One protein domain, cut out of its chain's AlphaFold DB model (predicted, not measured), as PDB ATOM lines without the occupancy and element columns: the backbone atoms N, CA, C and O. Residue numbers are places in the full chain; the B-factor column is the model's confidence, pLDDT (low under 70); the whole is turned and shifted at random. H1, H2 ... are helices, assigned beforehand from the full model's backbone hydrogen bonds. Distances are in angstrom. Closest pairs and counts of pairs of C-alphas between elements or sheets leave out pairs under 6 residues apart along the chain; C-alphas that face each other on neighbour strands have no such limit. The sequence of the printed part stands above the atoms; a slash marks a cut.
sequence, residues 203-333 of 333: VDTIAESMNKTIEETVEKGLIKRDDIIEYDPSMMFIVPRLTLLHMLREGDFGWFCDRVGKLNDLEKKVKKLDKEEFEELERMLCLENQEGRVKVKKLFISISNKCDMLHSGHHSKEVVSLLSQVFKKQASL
ATOM      1  N   VAL A 203      20.066  -8.121   7.554       57.66
ATOM      2  CA  VAL A 203      21.170  -9.000   7.999       57.66
ATOM      3  C   VAL A 203      22.028  -9.454   6.808       57.66
ATOM      4  O   VAL A 203      23.215  -9.731   6.963       57.66
ATOM      5  N   ASP A 204      21.464  -9.462   5.601       64.50
ATOM      6  CA  ASP A 204      22.187  -9.864   4.393       64.50
ATOM      7  C   ASP A 204      23.353  -8.919   4.075       64.50
ATOM      8  O   ASP A 204      24.412  -9.383   3.666       64.50
ATOM      9  N   THR A 205      23.240  -7.622   4.386       73.25
ATOM     10  CA  THR A 205      24.334  -6.660   4.161       73.25
ATOM     11  C   THR A 205      25.547  -6.909   5.049       73.25
ATOM     12  O   THR A 205      26.675  -6.727   4.598       73.25
ATOM     13  N   ILE A 206      25.367  -7.371   6.293       84.88
ATOM     14  CA  ILE A 206      26.521  -7.740   7.123       84.88
ATOM     15  C   ILE A 206      27.147  -9.052   6.635       84.88
ATOM     16  O   ILE A 206      28.372  -9.163   6.617       84.88
ATOM     17  N   ALA A 207      26.338 -10.016   6.182       85.50
ATOM     18  CA  ALA A 207      26.851 -11.241   5.573       85.50
ATOM     19  C   ALA A 207      27.643 -10.932   4.292       85.50
ATOM     20  O   ALA A 207      28.708 -11.502   4.070       85.50
ATOM     21  N   GLU A 208      27.151 -10.025   3.450       86.00
ATOM     22  CA  GLU A 208      27.838  -9.537   2.251       86.00
ATOM     23  C   GLU A 208      29.152  -8.834   2.593       86.00
ATOM     24  O   GLU A 208      30.173  -9.168   1.997       86.00
ATOM     25  N   SER A 209      29.167  -7.952   3.596       89.25
ATOM     26  CA  SER A 209      30.402  -7.317   4.073       89.25
ATOM     27  C   SER A 209      31.415  -8.340   4.586       89.25
ATOM     28  O   SER A 209      32.587  -8.258   4.234       89.25
ATOM     29  N   MET A 210      30.978  -9.349   5.349       92.25
ATOM     30  CA  MET A 210      31.860 -10.436   5.789       92.25
ATOM     31  C   MET A 210      32.403 -11.247   4.606       92.25
ATOM     32  O   MET A 210      33.586 -11.572   4.591       92.25
ATOM     33  N   ASN A 211      31.574 -11.547   3.598       91.06
ATOM     34  CA  ASN A 211      32.022 -12.230   2.377       91.06
ATOM     35  C   ASN A 211      33.070 -11.400   1.623       91.06
ATOM     36  O   ASN A 211      34.134 -11.922   1.304       91.06
ATOM     37  N   LYS A 212      32.809 -10.106   1.411       91.25
ATOM     38  CA  LYS A 212      33.749  -9.175   0.776       91.25
ATOM     39  C   LYS A 212      35.071  -9.114   1.547       91.25
ATOM     40  O   LYS A 212      36.136  -9.224   0.949       91.25
ATOM     41  N   THR A 213      35.020  -9.005   2.875       93.38
ATOM     42  CA  THR A 213      36.217  -9.021   3.727       93.38
ATOM     43  C   THR A 213      37.006 -10.325   3.574       93.38
ATOM     44  O   THR A 213      38.235 -10.279   3.499       93.38
ATOM     45  N   ILE A 214      36.339 -11.483   3.511       93.31
ATOM     46  CA  ILE A 214      36.997 -12.778   3.272       93.31
ATOM     47  C   ILE A 214      37.682 -12.782   1.903       93.31
ATOM     48  O   ILE A 214      38.862 -13.108   1.823       93.31
ATOM     49  N   GLU A 215      36.984 -12.377   0.843       91.62
ATOM     50  CA  GLU A 215      37.537 -12.329  -0.515       91.62
ATOM     51  C   GLU A 215      38.779 -11.429  -0.583       91.62
ATOM     52  O   GLU A 215      39.849 -11.891  -0.982       91.62
ATOM     53  N   GLU A 216      38.690 -10.196  -0.077       91.38
ATOM     54  CA  GLU A 216      39.809  -9.248  -0.064       91.38
ATOM     55  C   GLU A 216      41.011  -9.754   0.748       91.38
ATOM     56  O   GLU A 216      42.167  -9.522   0.390       91.38
ATOM     57  N   THR A 217      40.771 -10.430   1.874       91.38
ATOM     58  CA  THR A 217      41.851 -10.915   2.751       91.38
ATOM     59  C   THR A 217      42.498 -12.195   2.230       91.38
ATOM     60  O   THR A 217      43.710 -12.360   2.387       91.38
ATOM     61  N   VAL A 218      41.738 -13.046   1.538       91.81
ATOM     62  CA  VAL A 218      42.266 -14.193   0.788       91.81
ATOM     63  C   VAL A 218      43.101 -13.722  -0.403       91.81
ATOM     64  O   VAL A 218      44.212 -14.213  -0.589       91.81
ATOM     65  N   GLU A 219      42.636 -12.731  -1.169       91.44
ATOM     66  CA  GLU A 219      43.398 -12.153  -2.289       91.44
ATOM     67  C   GLU A 219      44.728 -11.532  -1.839       91.44
ATOM     68  O   GLU A 219      45.749 -11.670  -2.514       91.44
ATOM     69  N   LYS A 220      44.744 -10.894  -0.662       90.12
ATOM     70  CA  LYS A 220      45.968 -10.373  -0.029       90.12
ATOM     71  C   LYS A 220      46.874 -11.465   0.560       90.12
ATOM     72  O   LYS A 220      47.970 -11.146   1.022       90.12
ATOM     73  N   GLY A 221      46.432 -12.724   0.592       89.69
ATOM     74  CA  GLY A 221      47.157 -13.840   1.204       89.69
ATOM     75  C   GLY A 221      47.240 -13.773   2.733       89.69
ATOM     76  O   GLY A 221      48.145 -14.365   3.319       89.69
ATOM     77  N   LEU A 222      46.335 -13.034   3.383       88.88
ATOM     78  CA  LEU A 222      46.280 -12.903   4.845       88.88
ATOM     79  C   LEU A 222      45.572 -14.089   5.511       88.88
ATOM     80  O   LEU A 222      45.920 -14.453   6.632       88.88
ATOM     81  N   ILE A 223      44.595 -14.674   4.818       90.25
ATOM     82  CA  ILE A 223      43.827 -15.850   5.238       90.25
ATOM     83  C   ILE A 223      43.906 -16.886   4.116       90.25
ATOM     84  O   ILE A 223      43.876 -16.522   2.937       90.25
ATOM     85  N   LYS A 224      43.999 -18.176   4.452       89.94
ATOM     86  CA  LYS A 224      43.900 -19.236   3.445       89.94
ATOM     87  C   LYS A 224      42.440 -19.606   3.240       89.94
ATOM     88  O   LYS A 224      41.683 -19.740   4.194       89.94
ATOM     89  N   ARG A 225      42.048 -19.822   1.984       87.94
ATOM     90  CA  ARG A 225      40.680 -20.246   1.655       87.94
ATOM     91  C   ARG A 225      40.315 -21.578   2.324       87.94
ATOM     92  O   ARG A 225      39.179 -21.731   2.761       87.94
ATOM     93  N   ASP A 226      41.284 -22.480   2.470       89.38
ATOM     94  CA  ASP A 226      41.103 -23.764   3.155       89.38
ATOM     95  C   ASP A 226      40.652 -23.575   4.614       89.38
ATOM     96  O   ASP A 226      39.723 -24.252   5.042       89.38
ATOM     97  N   ASP A 227      41.187 -22.577   5.330       88.38
ATOM     98  CA  ASP A 227      40.806 -22.286   6.723       88.38
ATOM     99  C   ASP A 227      39.310 -21.903   6.839       88.38
ATOM    100  O   ASP A 227      38.660 -22.180   7.848       88.38
ATOM    101  N   ILE A 228      38.727 -21.293   5.798       88.06
ATOM    102  CA  ILE A 228      37.292 -20.955   5.743       88.06
ATOM    103  C   ILE A 228      36.450 -22.195   5.417       88.06
ATOM    104  O   ILE A 228      35.417 -22.422   6.049       88.06
ATOM    105  N   ILE A 229      36.884 -23.000   4.439       85.69
ATOM    106  CA  ILE A 229      36.177 -24.214   3.995       85.69
ATOM    107  C   ILE A 229      36.144 -25.266   5.110       85.69
ATOM    108  O   ILE A 229      35.128 -25.935   5.302       85.69
ATOM    109  N   GLU A 230      37.236 -25.389   5.862       87.50
ATOM    110  CA  GLU A 230      37.372 -26.315   6.987       87.50
ATOM    111  C   GLU A 230      36.708 -25.803   8.277       87.50
ATOM    112  O   GLU A 230      36.684 -26.520   9.276       87.50
ATOM    113  N   TYR A 231      36.103 -24.607   8.251       83.38
ATOM    114  CA  TYR A 231      35.509 -23.945   9.418       83.38
ATOM    115  C   TYR A 231      36.506 -23.821  10.579       83.38
ATOM    116  O   TYR A 231      36.165 -24.129  11.728       83.38
ATOM    117  N   ASP A 232      37.733 -23.370  10.293       89.38
ATOM    118  CA  ASP A 232      38.751 -23.192  11.324       89.38
ATOM    119  C   ASP A 232      38.207 -22.292  12.457       89.38
ATOM    120  O   ASP A 232      37.691 -21.196  12.199       89.38
ATOM    121  N   PRO A 233      38.299 -22.719  13.732       88.19
ATOM    122  CA  PRO A 233      37.721 -21.973  14.845       88.19
ATOM    123  C   PRO A 233      38.246 -20.540  14.987       88.19
ATOM    124  O   PRO A 233      37.523 -19.683  15.498       88.19
ATOM    125  N   SER A 234      39.475 -20.250  14.546       90.19
ATOM    126  CA  SER A 234      40.045 -18.899  14.592       90.19
ATOM    127  C   SER A 234      39.330 -17.937  13.637       90.19
ATOM    128  O   SER A 234      39.171 -16.754  13.960       90.19
ATOM    129  N   MET A 235      38.780 -18.440  12.523       91.88
ATOM    130  CA  MET A 235      38.017 -17.638  11.559       91.88
ATOM    131  C   MET A 235      36.754 -17.043  12.173       91.88
ATOM    132  O   MET A 235      36.321 -15.962  11.765       91.88
ATOM    133  N   MET A 236      36.217 -17.680  13.219       89.94
ATOM    134  CA  MET A 236      35.084 -17.148  13.974       89.94
ATOM    135  C   MET A 236      35.395 -15.796  14.619       89.94
ATOM    136  O   MET A 236      34.475 -15.011  14.792       89.94
ATOM    137  N   PHE A 237      36.660 -15.507  14.933       91.31
ATOM    138  CA  PHE A 237      37.094 -14.238  15.525       91.31
ATOM    139  C   PHE A 237      37.741 -13.311  14.496       91.31
ATOM    140  O   PHE A 237      37.485 -12.105  14.497       91.31
ATOM    141  N   ILE A 238      38.558 -13.865  13.598       93.12
ATOM    142  CA  ILE A 238      39.298 -13.093  12.595       93.12
ATOM    143  C   ILE A 238      38.334 -12.373  11.643       93.12
ATOM    144  O   ILE A 238      38.474 -11.165  11.435       93.12
ATOM    145  N   VAL A 239      37.313 -13.066  11.126       93.88
ATOM    146  CA  VAL A 239      36.381 -12.485  10.146       93.88
ATOM    147  C   VAL A 239      35.591 -11.307  10.735       93.88
ATOM    148  O   VAL A 239      35.641 -10.228  10.137       93.88
ATOM    149  N   PRO A 240      34.933 -11.408  11.912       93.31
ATOM    150  CA  PRO A 240      34.273 -10.252  12.524       93.31
ATOM    151  C   PRO A 240      35.217  -9.082  12.810       93.31
ATOM    152  O   PRO A 240      34.851  -7.934  12.554       93.31
ATOM    153  N   ARG A 241      36.435  -9.349  13.303       94.81
ATOM    154  CA  ARG A 241      37.433  -8.311  13.610       94.81
ATOM    155  C   ARG A 241      37.859  -7.529  12.366       94.81
ATOM    156  O   ARG A 241      37.906  -6.298  12.411       94.81
ATOM    157  N   LEU A 242      38.147  -8.223  11.266       95.12
ATOM    158  CA  LEU A 242      38.510  -7.598   9.989       95.12
ATOM    159  C   LEU A 242      37.329  -6.858   9.366       95.12
ATOM    160  O   LEU A 242      37.489  -5.722   8.924       95.12
ATOM    161  N   THR A 243      36.137  -7.455   9.422       94.25
ATOM    162  CA  THR A 243      34.912  -6.829   8.908       94.25
ATOM    163  C   THR A 243      34.652  -5.515   9.643       94.25
ATOM    164  O   THR A 243      34.409  -4.488   9.013       94.25
ATOM    165  N   LEU A 244      34.797  -5.498  10.977       93.75
ATOM    166  CA  LEU A 244      34.700  -4.264  11.755       93.75
ATOM    167  C   LEU A 244      35.761  -3.240  11.327       93.75
ATOM    168  O   LEU A 244      35.435  -2.065  11.172       93.75
ATOM    169  N   LEU A 245      37.022  -3.644  11.147       95.25
ATOM    170  CA  LEU A 245      38.084  -2.730  10.714       95.25
ATOM    171  C   LEU A 245      37.754  -2.064   9.367       95.25
ATOM    172  O   LEU A 245      37.886  -0.843   9.242       95.25
ATOM    173  N   HIS A 246      37.320  -2.848   8.379       92.81
ATOM    174  CA  HIS A 246      36.924  -2.355   7.056       92.81
ATOM    175  C   HIS A 246      35.720  -1.413   7.155       92.81
ATOM    176  O   HIS A 246      35.790  -0.275   6.688       92.81
ATOM    177  N   MET A 247      34.678  -1.810   7.884       89.81
ATOM    178  CA  MET A 247      33.482  -0.992   8.105       89.81
ATOM    179  C   MET A 247      33.774   0.317   8.854       89.81
ATOM    180  O   MET A 247      33.193   1.353   8.536       89.81
ATOM    181  N   LEU A 248      34.711   0.328   9.813       90.50
ATOM    182  CA  LEU A 248      35.165   1.560  10.480       90.50
ATOM    183  C   LEU A 248      35.868   2.520   9.511       90.50
ATOM    184  O   LEU A 248      35.813   3.737   9.700       90.50
ATOM    185  N   ARG A 249      36.535   1.997   8.478       89.75
ATOM    186  CA  ARG A 249      37.164   2.818   7.438       89.75
ATOM    187  C   ARG A 249      36.125   3.401   6.484       89.75
ATOM    188  O   ARG A 249      36.192   4.592   6.183       89.75
ATOM    189  N   GLU A 250      35.163   2.587   6.062       84.50
ATOM    190  CA  GLU A 250      34.077   2.978   5.155       84.50
ATOM    191  C   GLU A 250      33.029   3.877   5.844       84.50
ATOM    192  O   GLU A 250      32.397   4.713   5.200       84.50
ATOM    193  N   GLY A 251      32.909   3.796   7.173       79.00
ATOM    194  CA  GLY A 251      31.922   4.538   7.961       79.00
ATOM    195  C   GLY A 251      30.566   3.837   8.074       79.00
ATOM    196  O   GLY A 251      29.569   4.495   8.352       79.00
ATOM    197  N   ASP A 252      30.521   2.522   7.858       80.38
ATOM    198  CA  ASP A 252      29.300   1.716   7.827       80.38
ATOM    199  C   ASP A 252      29.351   0.598   8.875       80.38
ATOM    200  O   ASP A 252      29.435  -0.569   8.546       80.38
ATOM    201  N   PHE A 253      29.373   0.938  10.165       83.12
ATOM    202  CA  PHE A 253      29.580  -0.024  11.267       83.12
ATOM    203  C   PHE A 253      28.385  -0.095  12.235       83.12
ATOM    204  O   PHE A 253      28.527  -0.502  13.392       83.12
ATOM    205  N   GLY A 254      27.192   0.302  11.778       77.62
ATOM    206  CA  GLY A 254      25.985   0.367  12.610       77.62
ATOM    207  C   GLY A 254      25.593  -0.984  13.217       77.62
ATOM    208  O   GLY A 254      25.278  -1.048  14.404       77.62
ATOM    209  N   TRP A 255      25.743  -2.079  12.459       84.12
ATOM    210  CA  TRP A 255      25.485  -3.437  12.957       84.12
ATOM    211  C   TRP A 255      26.306  -3.781  14.208       84.12
ATOM    212  O   TRP A 255      25.796  -4.399  15.148       84.12
ATOM    213  N   PHE A 256      27.575  -3.358  14.238       85.44
ATOM    214  CA  PHE A 256      28.444  -3.550  15.393       85.44
ATOM    215  C   PHE A 256      28.046  -2.615  16.538       85.44
ATOM    216  O   PHE A 256      27.989  -3.059  17.683       85.44
ATOM    217  N   CYS A 257      27.714  -1.350  16.252       82.50
ATOM    218  CA  CYS A 257      27.261  -0.401  17.276       82.50
ATOM    219  C   CYS A 257      26.077  -0.929  18.097       82.50
ATOM    220  O   CYS A 257      26.086  -0.787  19.322       82.50
ATOM    221  N   ASP A 258      25.117  -1.587  17.442       78.50
ATOM    222  CA  ASP A 258      23.935  -2.160  18.096       78.50
ATOM    223  C   ASP A 258      24.288  -3.275  19.103       78.50
ATOM    224  O   ASP A 258      23.556  -3.487  20.066       78.50
ATOM    225  N   ARG A 259      25.422  -3.972  18.924       83.31
ATOM    226  CA  ARG A 259      25.814  -5.146  19.736       83.31
ATOM    227  C   ARG A 259      26.940  -4.870  20.726       83.31
ATOM    228  O   ARG A 259      26.947  -5.423  21.823       83.31
ATOM    229  N   VAL A 260      27.906  -4.031  20.353       83.94
ATOM    230  CA  VAL A 260      29.133  -3.786  21.142       83.94
ATOM    231  C   VAL A 260      29.232  -2.345  21.656       83.94
ATOM    232  O   VAL A 260      30.214  -1.960  22.309       83.94
ATOM    233  N   GLY A 261      28.196  -1.540  21.405       83.31
ATOM    234  CA  GLY A 261      28.088  -0.145  21.814       83.31
ATOM    235  C   GLY A 261      28.897   0.806  20.931       83.31
ATOM    236  O   GLY A 261      29.311   0.469  19.832       83.31
ATOM    237  N   LYS A 262      29.144   2.026  21.420       82.88
ATOM    238  CA  LYS A 262      29.751   3.116  20.632       82.88
ATOM    239  C   LYS A 262      31.139   2.765  20.081       82.88
ATOM    240  O   LYS A 262      32.025   2.366  20.840       82.88
ATOM    241  N   LEU A 263      31.336   3.032  18.787       87.94
ATOM    242  CA  LEU A 263      32.592   2.801  18.058       87.94
ATOM    243  C   LEU A 263      33.180   4.069  17.403       87.94
ATOM    244  O   LEU A 263      34.254   4.007  16.812       87.94
ATOM    245  N   ASN A 264      32.545   5.234  17.567       82.12
ATOM    246  CA  ASN A 264      32.929   6.498  16.909       82.12
ATOM    247  C   ASN A 264      34.388   6.917  17.184       82.12
ATOM    248  O   ASN A 264      35.065   7.488  16.331       82.12
ATOM    249  N   ASP A 265      34.903   6.636  18.384       87.12
ATOM    250  CA  ASP A 265      36.301   6.933  18.719       87.12
ATOM    251  C   ASP A 265      37.286   5.993  18.020       87.12
ATOM    252  O   ASP A 265      38.422   6.391  17.750       87.12
ATOM    253  N   LEU A 266      36.872   4.757  17.730       91.50
ATOM    254  CA  LEU A 266      37.658   3.824  16.928       91.50
ATOM    255  C   LEU A 266      37.626   4.230  15.462       91.50
ATOM    256  O   LEU A 266      38.690   4.336  14.864       91.50
ATOM    257  N   GLU A 267      36.456   4.578  14.930       92.44
ATOM    258  CA  GLU A 267      36.292   5.075  13.560       92.44
ATOM    259  C   GLU A 267      37.234   6.258  13.284       92.44
ATOM    260  O   GLU A 267      38.051   6.221  12.364       92.44
ATOM    261  N   LYS A 268      37.211   7.285  14.148       89.44
ATOM    262  CA  LYS A 268      38.090   8.462  14.029       89.44
ATOM    263  C   LYS A 268      39.576   8.113  14.045       89.44
ATOM    264  O   LYS A 268      40.373   8.846  13.464       89.44
ATOM    265  N   LYS A 269      39.976   7.064  14.766       94.19
ATOM    266  CA  LYS A 269      41.377   6.628  14.833       94.19
ATOM    267  C   LYS A 269      41.757   5.786  13.615       94.19
ATOM    268  O   LYS A 269      42.844   5.994  13.092       94.19
ATOM    269  N   VAL A 270      40.866   4.907  13.152       94.75
ATOM    270  CA  VAL A 270      41.046   4.076  11.950       94.75
ATOM    271  C   VAL A 270      41.139   4.949  10.697       94.75
ATOM    272  O   VAL A 270      42.064   4.786   9.912       94.75
ATOM    273  N   LYS A 271      40.277   5.965  10.552       92.44
ATOM    274  CA  LYS A 271      40.327   6.926   9.430       92.44
ATOM    275  C   LYS A 271      41.596   7.794   9.395       92.44
ATOM    276  O   LYS A 271      41.855   8.447   8.390       92.44
ATOM    277  N   LYS A 272      42.379   7.822  10.479       94.06
ATOM    278  CA  LYS A 272      43.675   8.520  10.580       94.06
ATOM    279  C   LYS A 272      44.876   7.595  10.373       94.06
ATOM    280  O   LYS A 272      46.003   8.013  10.654       94.06
ATOM    281  N   LEU A 273      44.650   6.336  10.010       94.69
ATOM    282  CA  LEU A 273      45.732   5.437   9.636       94.69
ATOM    283  C   LEU A 273      46.162   5.722   8.203       94.69
ATOM    284  O   LEU A 273      45.318   5.915   7.325       94.69
ATOM    285  N   ASP A 274      47.469   5.745   7.976       95.06
ATOM    286  CA  ASP A 274      47.988   5.652   6.616       95.06
ATOM    287  C   ASP A 274      47.843   4.215   6.073       95.06
ATOM    288  O   ASP A 274      47.339   3.307   6.743       95.06
ATOM    289  N   LYS A 275      48.236   4.015   4.811       93.81
ATOM    290  CA  LYS A 275      48.110   2.714   4.147       93.81
ATOM    291  C   LYS A 275      48.930   1.627   4.856       93.81
ATOM    292  O   LYS A 275      48.408   0.534   5.056       93.81
ATOM    293  N   GLU A 276      50.161   1.929   5.262       94.19
ATOM    294  CA  GLU A 276      51.044   0.953   5.907       94.19
ATOM    295  C   GLU A 276      50.547   0.581   7.302       94.19
ATOM    296  O   GLU A 276      50.540  -0.592   7.663       94.19
ATOM    297  N   GLU A 277      50.126   1.571   8.093       94.94
ATOM    298  CA  GLU A 277      49.562   1.364   9.426       94.94
ATOM    299  C   GLU A 277      48.270   0.537   9.366       94.94
ATOM    300  O   GLU A 277      48.002  -0.264  10.263       94.94
ATOM    301  N   PHE A 278      47.459   0.725   8.321       94.69
ATOM    302  CA  PHE A 278      46.242  -0.051   8.119       94.69
ATOM    303  C   PHE A 278      46.542  -1.505   7.744       94.69
ATOM    304  O   PHE A 278      45.986  -2.412   8.353       94.69
ATOM    305  N   GLU A 279      47.443  -1.736   6.788       93.25
ATOM    306  CA  GLU A 279      47.861  -3.088   6.388       93.25
ATOM    307  C   GLU A 279      48.581  -3.831   7.527       93.25
ATOM    308  O   GLU A 279      48.469  -5.049   7.660       93.25
ATOM    309  N   GLU A 280      49.322  -3.106   8.369       94.00
ATOM    310  CA  GLU A 280      49.899  -3.637   9.605       94.00
ATOM    311  C   GLU A 280      48.794  -4.085  10.575       94.00
ATOM    312  O   GLU A 280      48.860  -5.197  11.096       94.00
ATOM    313  N   LEU A 281      47.748  -3.272  10.763       95.12
ATOM    314  CA  LEU A 281      46.604  -3.625  11.607       95.12
ATOM    315  C   LEU A 281      45.843  -4.850  11.081       95.12
ATOM    316  O   LEU A 281      45.484  -5.716  11.876       95.12
ATOM    317  N   GLU A 282      45.625  -4.945   9.764       94.44
ATOM    318  CA  GLU A 282      45.013  -6.121   9.126       94.44
ATOM    319  C   GLU A 282      45.809  -7.393   9.448       94.44
ATOM    320  O   GLU A 282      45.247  -8.377   9.930       94.44
ATOM    321  N   ARG A 283      47.136  -7.349   9.264       92.88
ATOM    322  CA  ARG A 283      48.033  -8.469   9.588       92.88
ATOM    323  C   ARG A 283      47.978  -8.850  11.065       92.88
ATOM    324  O   ARG A 283      47.913 -10.037  11.377       92.88
ATOM    325  N   MET A 284      47.975  -7.870  11.967       93.75
ATOM    326  CA  MET A 284      47.880  -8.124  13.409       93.75
ATOM    327  C   MET A 284      46.557  -8.798  13.793       93.75
ATOM    328  O   MET A 284      46.563  -9.708  14.617       93.75
ATOM    329  N   LEU A 285      45.431  -8.391  13.193       92.94
ATOM    330  CA  LEU A 285      44.118  -8.994  13.462       92.94
ATOM    331  C   LEU A 285      44.000 -10.433  12.938       92.94
ATOM    332  O   LEU A 285      43.278 -11.214  13.552       92.94
ATOM    333  N   CYS A 286      44.714 -10.785  11.860       89.44
ATOM    334  CA  CYS A 286      44.749 -12.151  11.320       89.44
ATOM    335  C   CYS A 286      45.677 -13.075  12.119       89.44
ATOM    336  O   CYS A 286      45.307 -14.190  12.456       89.44
ATOM    337  N   LEU A 287      46.897 -12.614  12.412       81.94
ATOM    338  CA  LEU A 287      47.950 -13.440  13.022       81.94
ATOM    339  C   LEU A 287      47.913 -13.438  14.557       81.94
ATOM    340  O   LEU A 287      48.782 -14.032  15.187       81.94
ATOM    341  N   GLU A 288      46.984 -12.685  15.151       75.06
ATOM    342  CA  GLU A 288      46.912 -12.381  16.588       75.06
ATOM    343  C   GLU A 288      48.236 -11.858  17.186       75.06
ATOM    344  O   GLU A 288      48.474 -11.921  18.395       75.06
ATOM    345  N   ASN A 289      49.108 -11.293  16.343       73.81
ATOM    346  CA  ASN A 289      50.408 -10.785  16.757       73.81
ATOM    347  C   ASN A 289      50.263  -9.394  17.396       73.81
ATOM    348  O   ASN A 289      49.619  -8.498  16.852       73.81
ATOM    349  N   GLN A 290      50.905  -9.201  18.549       71.69
ATOM    350  CA  GLN A 290      50.931  -7.932  19.275       71.69
ATOM    351  C   GLN A 290      52.192  -7.091  19.027       71.69
ATOM    352  O   GLN A 290      52.387  -6.068  19.702       71.69
ATOM    353  N   GLU A 291      53.069  -7.524  18.129       74.62
ATOM    354  CA  GLU A 291      54.226  -6.761  17.676       74.62
ATOM    355  C   GLU A 291      53.815  -5.770  16.586       74.62
ATOM    356  O   GLU A 291      53.104  -6.113  15.648       74.62
ATOM    357  N   GLY A 292      54.246  -4.520  16.736       81.12
ATOM    358  CA  GLY A 292      53.907  -3.452  15.806       81.12
ATOM    359  C   GLY A 292      54.012  -2.070  16.436       81.12
ATOM    360  O   GLY A 292      54.331  -1.911  17.623       81.12
ATOM    361  N   ARG A 293      53.724  -1.042  15.640       89.12
ATOM    362  CA  ARG A 293      53.713   0.357  16.084       89.12
ATOM    363  C   ARG A 293      52.732   0.526  17.251       89.12
ATOM    364  O   ARG A 293      51.597   0.052  17.213       89.12
ATOM    365  N   VAL A 294      53.122   1.282  18.283       89.38
ATOM    366  CA  VAL A 294      52.323   1.469  19.520       89.38
ATOM    367  C   VAL A 294      50.886   1.930  19.233       89.38
ATOM    368  O   VAL A 294      49.945   1.498  19.900       89.38
ATOM    369  N   LYS A 295      50.704   2.808  18.238       91.44
ATOM    370  CA  LYS A 295      49.389   3.295  17.789       91.44
ATOM    371  C   LYS A 295      48.523   2.157  17.234       91.44
ATOM    372  O   LYS A 295      47.367   2.041  17.638       91.44
ATOM    373  N   VAL A 296      49.092   1.317  16.369       93.38
ATOM    374  CA  VAL A 296      48.421   0.174  15.731       93.38
ATOM    375  C   VAL A 296      48.064  -0.883  16.774       93.38
ATOM    376  O   VAL A 296      46.914  -1.302  16.855       93.38
ATOM    377  N   LYS A 297      48.986  -1.195  17.693       92.94
ATOM    378  CA  LYS A 297      48.742  -2.130  18.802       92.94
ATOM    379  C   LYS A 297      47.556  -1.728  19.682       92.94
ATOM    380  O   LYS A 297      46.746  -2.570  20.065       92.94
ATOM    381  N   LYS A 298      47.414  -0.436  19.996       92.50
ATOM    382  CA  LYS A 298      46.258   0.065  20.764       92.50
ATOM    383  C   LYS A 298      44.939  -0.149  20.018       92.50
ATOM    384  O   LYS A 298      43.924  -0.429  20.659       92.50
ATOM    385  N   LEU A 299      44.944  -0.000  18.693       94.38
ATOM    386  CA  LEU A 299      43.768  -0.249  17.862       94.38
ATOM    387  C   LEU A 299      43.451  -1.732  17.751       94.38
ATOM    388  O   LEU A 299      42.294  -2.077  17.958       94.38
ATOM    389  N   PHE A 300      44.458  -2.583  17.543       95.19
ATOM    390  CA  PHE A 300      44.321  -4.039  17.584       95.19
ATOM    391  C   PHE A 300      43.597  -4.479  18.862       95.19
ATOM    392  O   PHE A 300      42.508  -5.036  18.783       95.19
ATOM    393  N   ILE A 301      44.113  -4.104  20.040       93.19
ATOM    394  CA  ILE A 301      43.500  -4.468  21.330       93.19
ATOM    395  C   ILE A 301      42.054  -3.967  21.420       93.19
ATOM    396  O   ILE A 301      41.172  -4.676  21.895       93.19
ATOM    397  N   SER A 302      41.794  -2.734  20.978       93.94
ATOM    398  CA  SER A 302      40.458  -2.145  21.091       93.94
ATOM    399  C   SER A 302      39.438  -2.810  20.160       93.94
ATOM    400  O   SER A 302      38.301  -3.021  20.577       93.94
ATOM    401  N   ILE A 303      39.833  -3.127  18.923       94.31
ATOM    402  CA  ILE A 303      38.992  -3.813  17.933       94.31
ATOM    403  C   ILE A 303      38.737  -5.249  18.379       94.31
ATOM    404  O   ILE A 303      37.574  -5.641  18.437       94.31
ATOM    405  N   SER A 304      39.781  -5.990  18.768       93.62
ATOM    406  CA  SER A 304      39.649  -7.364  19.264       93.62
ATOM    407  C   SER A 304      38.724  -7.412  20.473       93.62
ATOM    408  O   SER A 304      37.704  -8.082  20.419       93.62
ATOM    409  N   ASN A 305      38.955  -6.588  21.501       91.69
ATOM    410  CA  ASN A 305      38.085  -6.567  22.679       91.69
ATOM    411  C   ASN A 305      36.622  -6.256  22.334       91.69
ATOM    412  O   ASN A 305      35.722  -6.833  22.933       91.69
ATOM    413  N   LYS A 306      36.365  -5.336  21.395       91.12
ATOM    414  CA  LYS A 306      34.997  -5.002  20.979       91.12
ATOM    415  C   LYS A 306      34.347  -6.132  20.191       91.12
ATOM    416  O   LYS A 306      33.213  -6.471  20.496       91.12
ATOM    417  N   CYS A 307      35.034  -6.705  19.208       89.94
ATOM    418  CA  CYS A 307      34.488  -7.805  18.414       89.94
ATOM    419  C   CYS A 307      34.323  -9.080  19.228       89.94
ATOM    420  O   CYS A 307      33.302  -9.737  19.102       89.94
ATOM    421  N   ASP A 308      35.259  -9.407  20.109       89.94
ATOM    422  CA  ASP A 308      35.205 -10.648  20.881       89.94
ATOM    423  C   ASP A 308      34.016 -10.660  21.846       89.94
ATOM    424  O   ASP A 308      33.459 -11.720  22.138       89.94
ATOM    425  N   MET A 309      33.536  -9.477  22.258       88.06
ATOM    426  CA  MET A 309      32.277  -9.356  22.991       88.06
ATOM    427  C   MET A 309      31.089  -9.938  22.219       88.06
ATOM    428  O   MET A 309      30.176 -10.433  22.867       88.06
ATOM    429  N   LEU A 310      31.096  -9.949  20.879       85.56
ATOM    430  CA  LEU A 310      30.038 -10.551  20.053       85.56
ATOM    431  C   LEU A 310      29.859 -12.047  20.322       85.56
ATOM    432  O   LEU A 310      28.748 -12.563  20.221       85.56
ATOM    433  N   HIS A 311      30.938 -12.734  20.693       84.12
ATOM    434  CA  HIS A 311      30.927 -14.162  21.002       84.12
ATOM    435  C   HIS A 311      30.522 -14.449  22.451       84.12
ATOM    436  O   HIS A 311      30.329 -15.605  22.824       84.12
ATOM    437  N   SER A 312      30.330 -13.408  23.266       78.19
ATOM    438  CA  SER A 312      29.910 -13.509  24.662       78.19
ATOM    439  C   SER A 312      28.543 -12.846  24.883       78.19
ATOM    440  O   SER A 312      28.253 -11.773  24.367       78.19
ATOM    441  N   GLY A 313      27.658 -13.478  25.658       73.00
ATOM    442  CA  GLY A 313      26.336 -12.918  25.972       73.00
ATOM    443  C   GLY A 313      25.239 -13.224  24.940       73.00
ATOM    444  O   GLY A 313      25.300 -14.218  24.212       73.00
ATOM    445  N   HIS A 314      24.189 -12.394  24.927       75.19
ATOM    446  CA  HIS A 314      22.907 -12.691  24.267       75.19
ATOM    447  C   HIS A 314      22.958 -12.737  22.728       75.19
ATOM    448  O   HIS A 314      22.143 -13.434  22.129       75.19
ATOM    449  N   HIS A 315      23.924 -12.065  22.093       76.31
ATOM    450  CA  HIS A 315      24.058 -12.018  20.628       76.31
ATOM    451  C   HIS A 315      24.907 -13.158  20.043       76.31
ATOM    452  O   HIS A 315      24.902 -13.366  18.834       76.31
ATOM    453  N   SER A 316      25.587 -13.943  20.882       83.31
ATOM    454  CA  SER A 316      26.521 -14.997  20.448       83.31
ATOM    455  C   SER A 316      25.909 -15.994  19.460       83.31
ATOM    456  O   SER A 316      26.510 -16.298  18.432       83.31
ATOM    457  N   LYS A 317      24.684 -16.469  19.720       83.31
ATOM    458  CA  LYS A 317      23.985 -17.415  18.833       83.31
ATOM    459  C   LYS A 317      23.684 -16.826  17.456       83.31
ATOM    460  O   LYS A 317      23.807 -17.526  16.456       83.31
ATOM    461  N   GLU A 318      23.294 -15.557  17.415       83.38
ATOM    462  CA  GLU A 318      23.002 -14.843  16.172       83.38
ATOM    463  C   GLU A 318      24.273 -14.702  15.325       83.38
ATOM    464  O   GLU A 318      24.272 -15.035  14.144       83.38
ATOM    465  N   VAL A 319      25.378 -14.295  15.954       86.25
ATOM    466  CA  VAL A 319      26.673 -14.096  15.287       86.25
ATOM    467  C   VAL A 319      27.240 -15.416  14.766       86.25
ATOM    468  O   VAL A 319      27.695 -15.485  13.628       86.25
ATOM    469  N   VAL A 320      27.151 -16.491  15.555       87.19
ATOM    470  CA  VAL A 320      27.561 -17.834  15.116       87.19
ATOM    471  C   VAL A 320      26.708 -18.318  13.941       87.19
ATOM    472  O   VAL A 320      27.245 -18.887  12.990       87.19
ATOM    473  N   SER A 321      25.393 -18.075  13.977       86.88
ATOM    474  CA  SER A 321      24.490 -18.413  12.871       86.88
ATOM    475  C   SER A 321      24.858 -17.655  11.594       86.88
ATOM    476  O   SER A 321      24.946 -18.265  10.530       86.88
ATOM    477  N   LEU A 322      25.123 -16.351  11.704       88.25
ATOM    478  CA  LEU A 322      25.543 -15.497  10.594       88.25
ATOM    479  C   LEU A 322      26.860 -15.980   9.970       88.25
ATOM    480  O   LEU A 322      26.919 -16.219   8.767       88.25
ATOM    481  N   LEU A 323      27.897 -16.199  10.783       89.31
ATOM    482  CA  LEU A 323      29.195 -16.691  10.306       89.31
ATOM    483  C   LEU A 323      29.076 -18.066   9.647       89.31
ATOM    484  O   LEU A 323      29.658 -18.302   8.594       89.31
ATOM    485  N   SER A 324      28.243 -18.947  10.205       87.62
ATOM    486  CA  SER A 324      27.972 -20.253   9.600       87.62
ATOM    487  C   SER A 324      27.337 -20.124   8.212       87.62
ATOM    488  O   SER A 324      27.642 -20.922   7.331       87.62
ATOM    489  N   GLN A 325      26.451 -19.147   7.995       87.94
ATOM    490  CA  GLN A 325      25.867 -18.884   6.674       87.94
ATOM    491  C   GLN A 325      26.913 -18.336   5.696       87.94
ATOM    492  O   GLN A 325      26.980 -18.800   4.559       87.94
ATOM    493  N   VAL A 326      27.751 -17.400   6.150       89.50
ATOM    494  CA  VAL A 326      28.844 -16.818   5.358       89.50
ATOM    495  C   VAL A 326      29.825 -17.906   4.912       89.50
ATOM    496  O   VAL A 326      30.089 -18.039   3.721       89.50
ATOM    497  N   PHE A 327      30.299 -18.749   5.832       90.75
ATOM    498  CA  PHE A 327      31.266 -19.806   5.514       90.75
ATOM    499  C   PHE A 327      30.668 -20.888   4.609       90.75
ATOM    500  O   PHE A 327      31.325 -21.331   3.670       90.75
ATOM    501  N   LYS A 328      29.387 -21.246   4.794       86.94
ATOM    502  CA  LYS A 328      28.675 -22.147   3.868       86.94
ATOM    503  C   LYS A 328      28.622 -21.599   2.447       86.94
ATOM    504  O   LYS A 328      28.815 -22.360   1.506       86.94
ATOM    505  N   LYS A 329      28.356 -20.298   2.294       85.50
ATOM    506  CA  LYS A 329      28.335 -19.641   0.983       85.50
ATOM    507  C   LYS A 329      29.724 -19.661   0.344       85.50
ATOM    508  O   LYS A 329      29.838 -20.049  -0.813       85.50
ATOM    509  N   GLN A 330      30.768 -19.338   1.107       83.50
ATOM    510  CA  GLN A 330      32.156 -19.378   0.632       83.50
ATOM    511  C   GLN A 330      32.611 -20.787   0.230       83.50
ATOM    512  O   GLN A 330      33.299 -20.932  -0.767       83.50
ATOM    513  N   ALA A 331      32.175 -21.833   0.938       77.75
ATOM    514  CA  ALA A 331      32.482 -23.222   0.582       77.75
ATOM    515  C   ALA A 331      31.732 -23.734  -0.666       77.75
ATOM    516  O   ALA A 331      32.044 -24.812  -1.169       77.75
ATOM    517  N   SER A 332      30.715 -23.004  -1.137       73.25
ATOM    518  CA  SER A 332      29.943 -23.345  -2.343       73.25
ATOM    519  C   SER A 332      30.418 -22.634  -3.617       73.25
ATOM    520  O   SER A 332      29.892 -22.926  -4.692       73.25
ATOM    521  N   LEU A 333      31.376 -21.708  -3.485       67.25
ATOM    522  CA  LEU A 333      32.039 -20.963  -4.560       67.25
ATOM    523  C   LEU A 333      33.386 -21.611  -4.892       67.25
ATOM    524  O   LEU A 333      33.733 -21.632  -6.095       67.25
TER     525      LEU A 333
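This is residues 203 to 333 of the 333 residues of an uncharacterized protein of Rozella allomycis (strain CSF55) (UniProt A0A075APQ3). A compact globule of helices is built round H3, which runs through the core, with the longest helix, H7, crossing it on one side and H1 crossing it on the opposite side. H6 runs beside H3 the opposite way, H5 packs near the last residues of H3, H4 packs on H7, and H8 with the short H2 makes one end. The printed part has 131 residues with eight named helices, H1 to H8 in chain order, and no named strand: all helix, mostly in crossed packing, at more than a shallow tilt. It is compact and rounded, with a radius of gyration of the C-alphas of 13.8 A and spans of 38 by 32 by 23 A.

The hub is H7, residues 294 to 311, touching five helices. With residues 303 to 308 alone it touches H3, residues 235 to 250, at a steep tilt of 61 degrees; the closest C-alphas, of Arg 241 and Cys 307, are 5.7 A apart. H6, residues 275 to 287, touches H7 at 45 degrees, a steep tilt, the same way, closest at C-alphas 281 and 296, 5.9 A. H6 also touches H3 with residues 282 to 286 alone, at a shallow tilt of 18 degrees, opposite ways, closest at C-alphas 238 and 286, 5.7 A. H5, residues 264 to 270, touches H3, closest at C-alphas 248 and 267, 4.8 A. H4, residues 254 to 260, touches H7, closest at C-alphas 260 and 306, 6.0 A. H1, residues 204 to 219, is about perpendicular to H3 at 80 degrees and touches it, closest at C-alphas 210 and 243, 5.7 A; H1 and H7 are apart. H8, residues 316 to 330, touches H7 only at the corner, closest at C-alphas 310 and 316, 5.7 A, and touches H1, closest at C-alphas 207 and 326, 5.9 A. H2, residues 225 to 229, touches H8, closest at C-alphas 228 and 327, 6.1 A. Every O i to N i+4 pair is within hydrogen-bond range in H1, H2, H5, H6 and H8; H3 has 11 of 12, H4 2 of 3 and H7 12 of 14.

H7 is 26.5 A long, from C-alpha 294 at (52.323, 1.469, 19.520). H1 is 22.4 A long and begins at C-alpha 204, (22.187, -9.864, 4.393). H3 measures 21.9 A, H8 21.1 A and H6 18.4 A. H8 ends at C-alpha 330, (32.156, -19.378, 0.632).

The C-alphas farthest apart, of Val 294 and Ser 332, are 39.9 A apart. The printed part has no cut and no long link. Mean pLDDT of the printed part is 87.6; residues 203 to 204 and 333 are under 70.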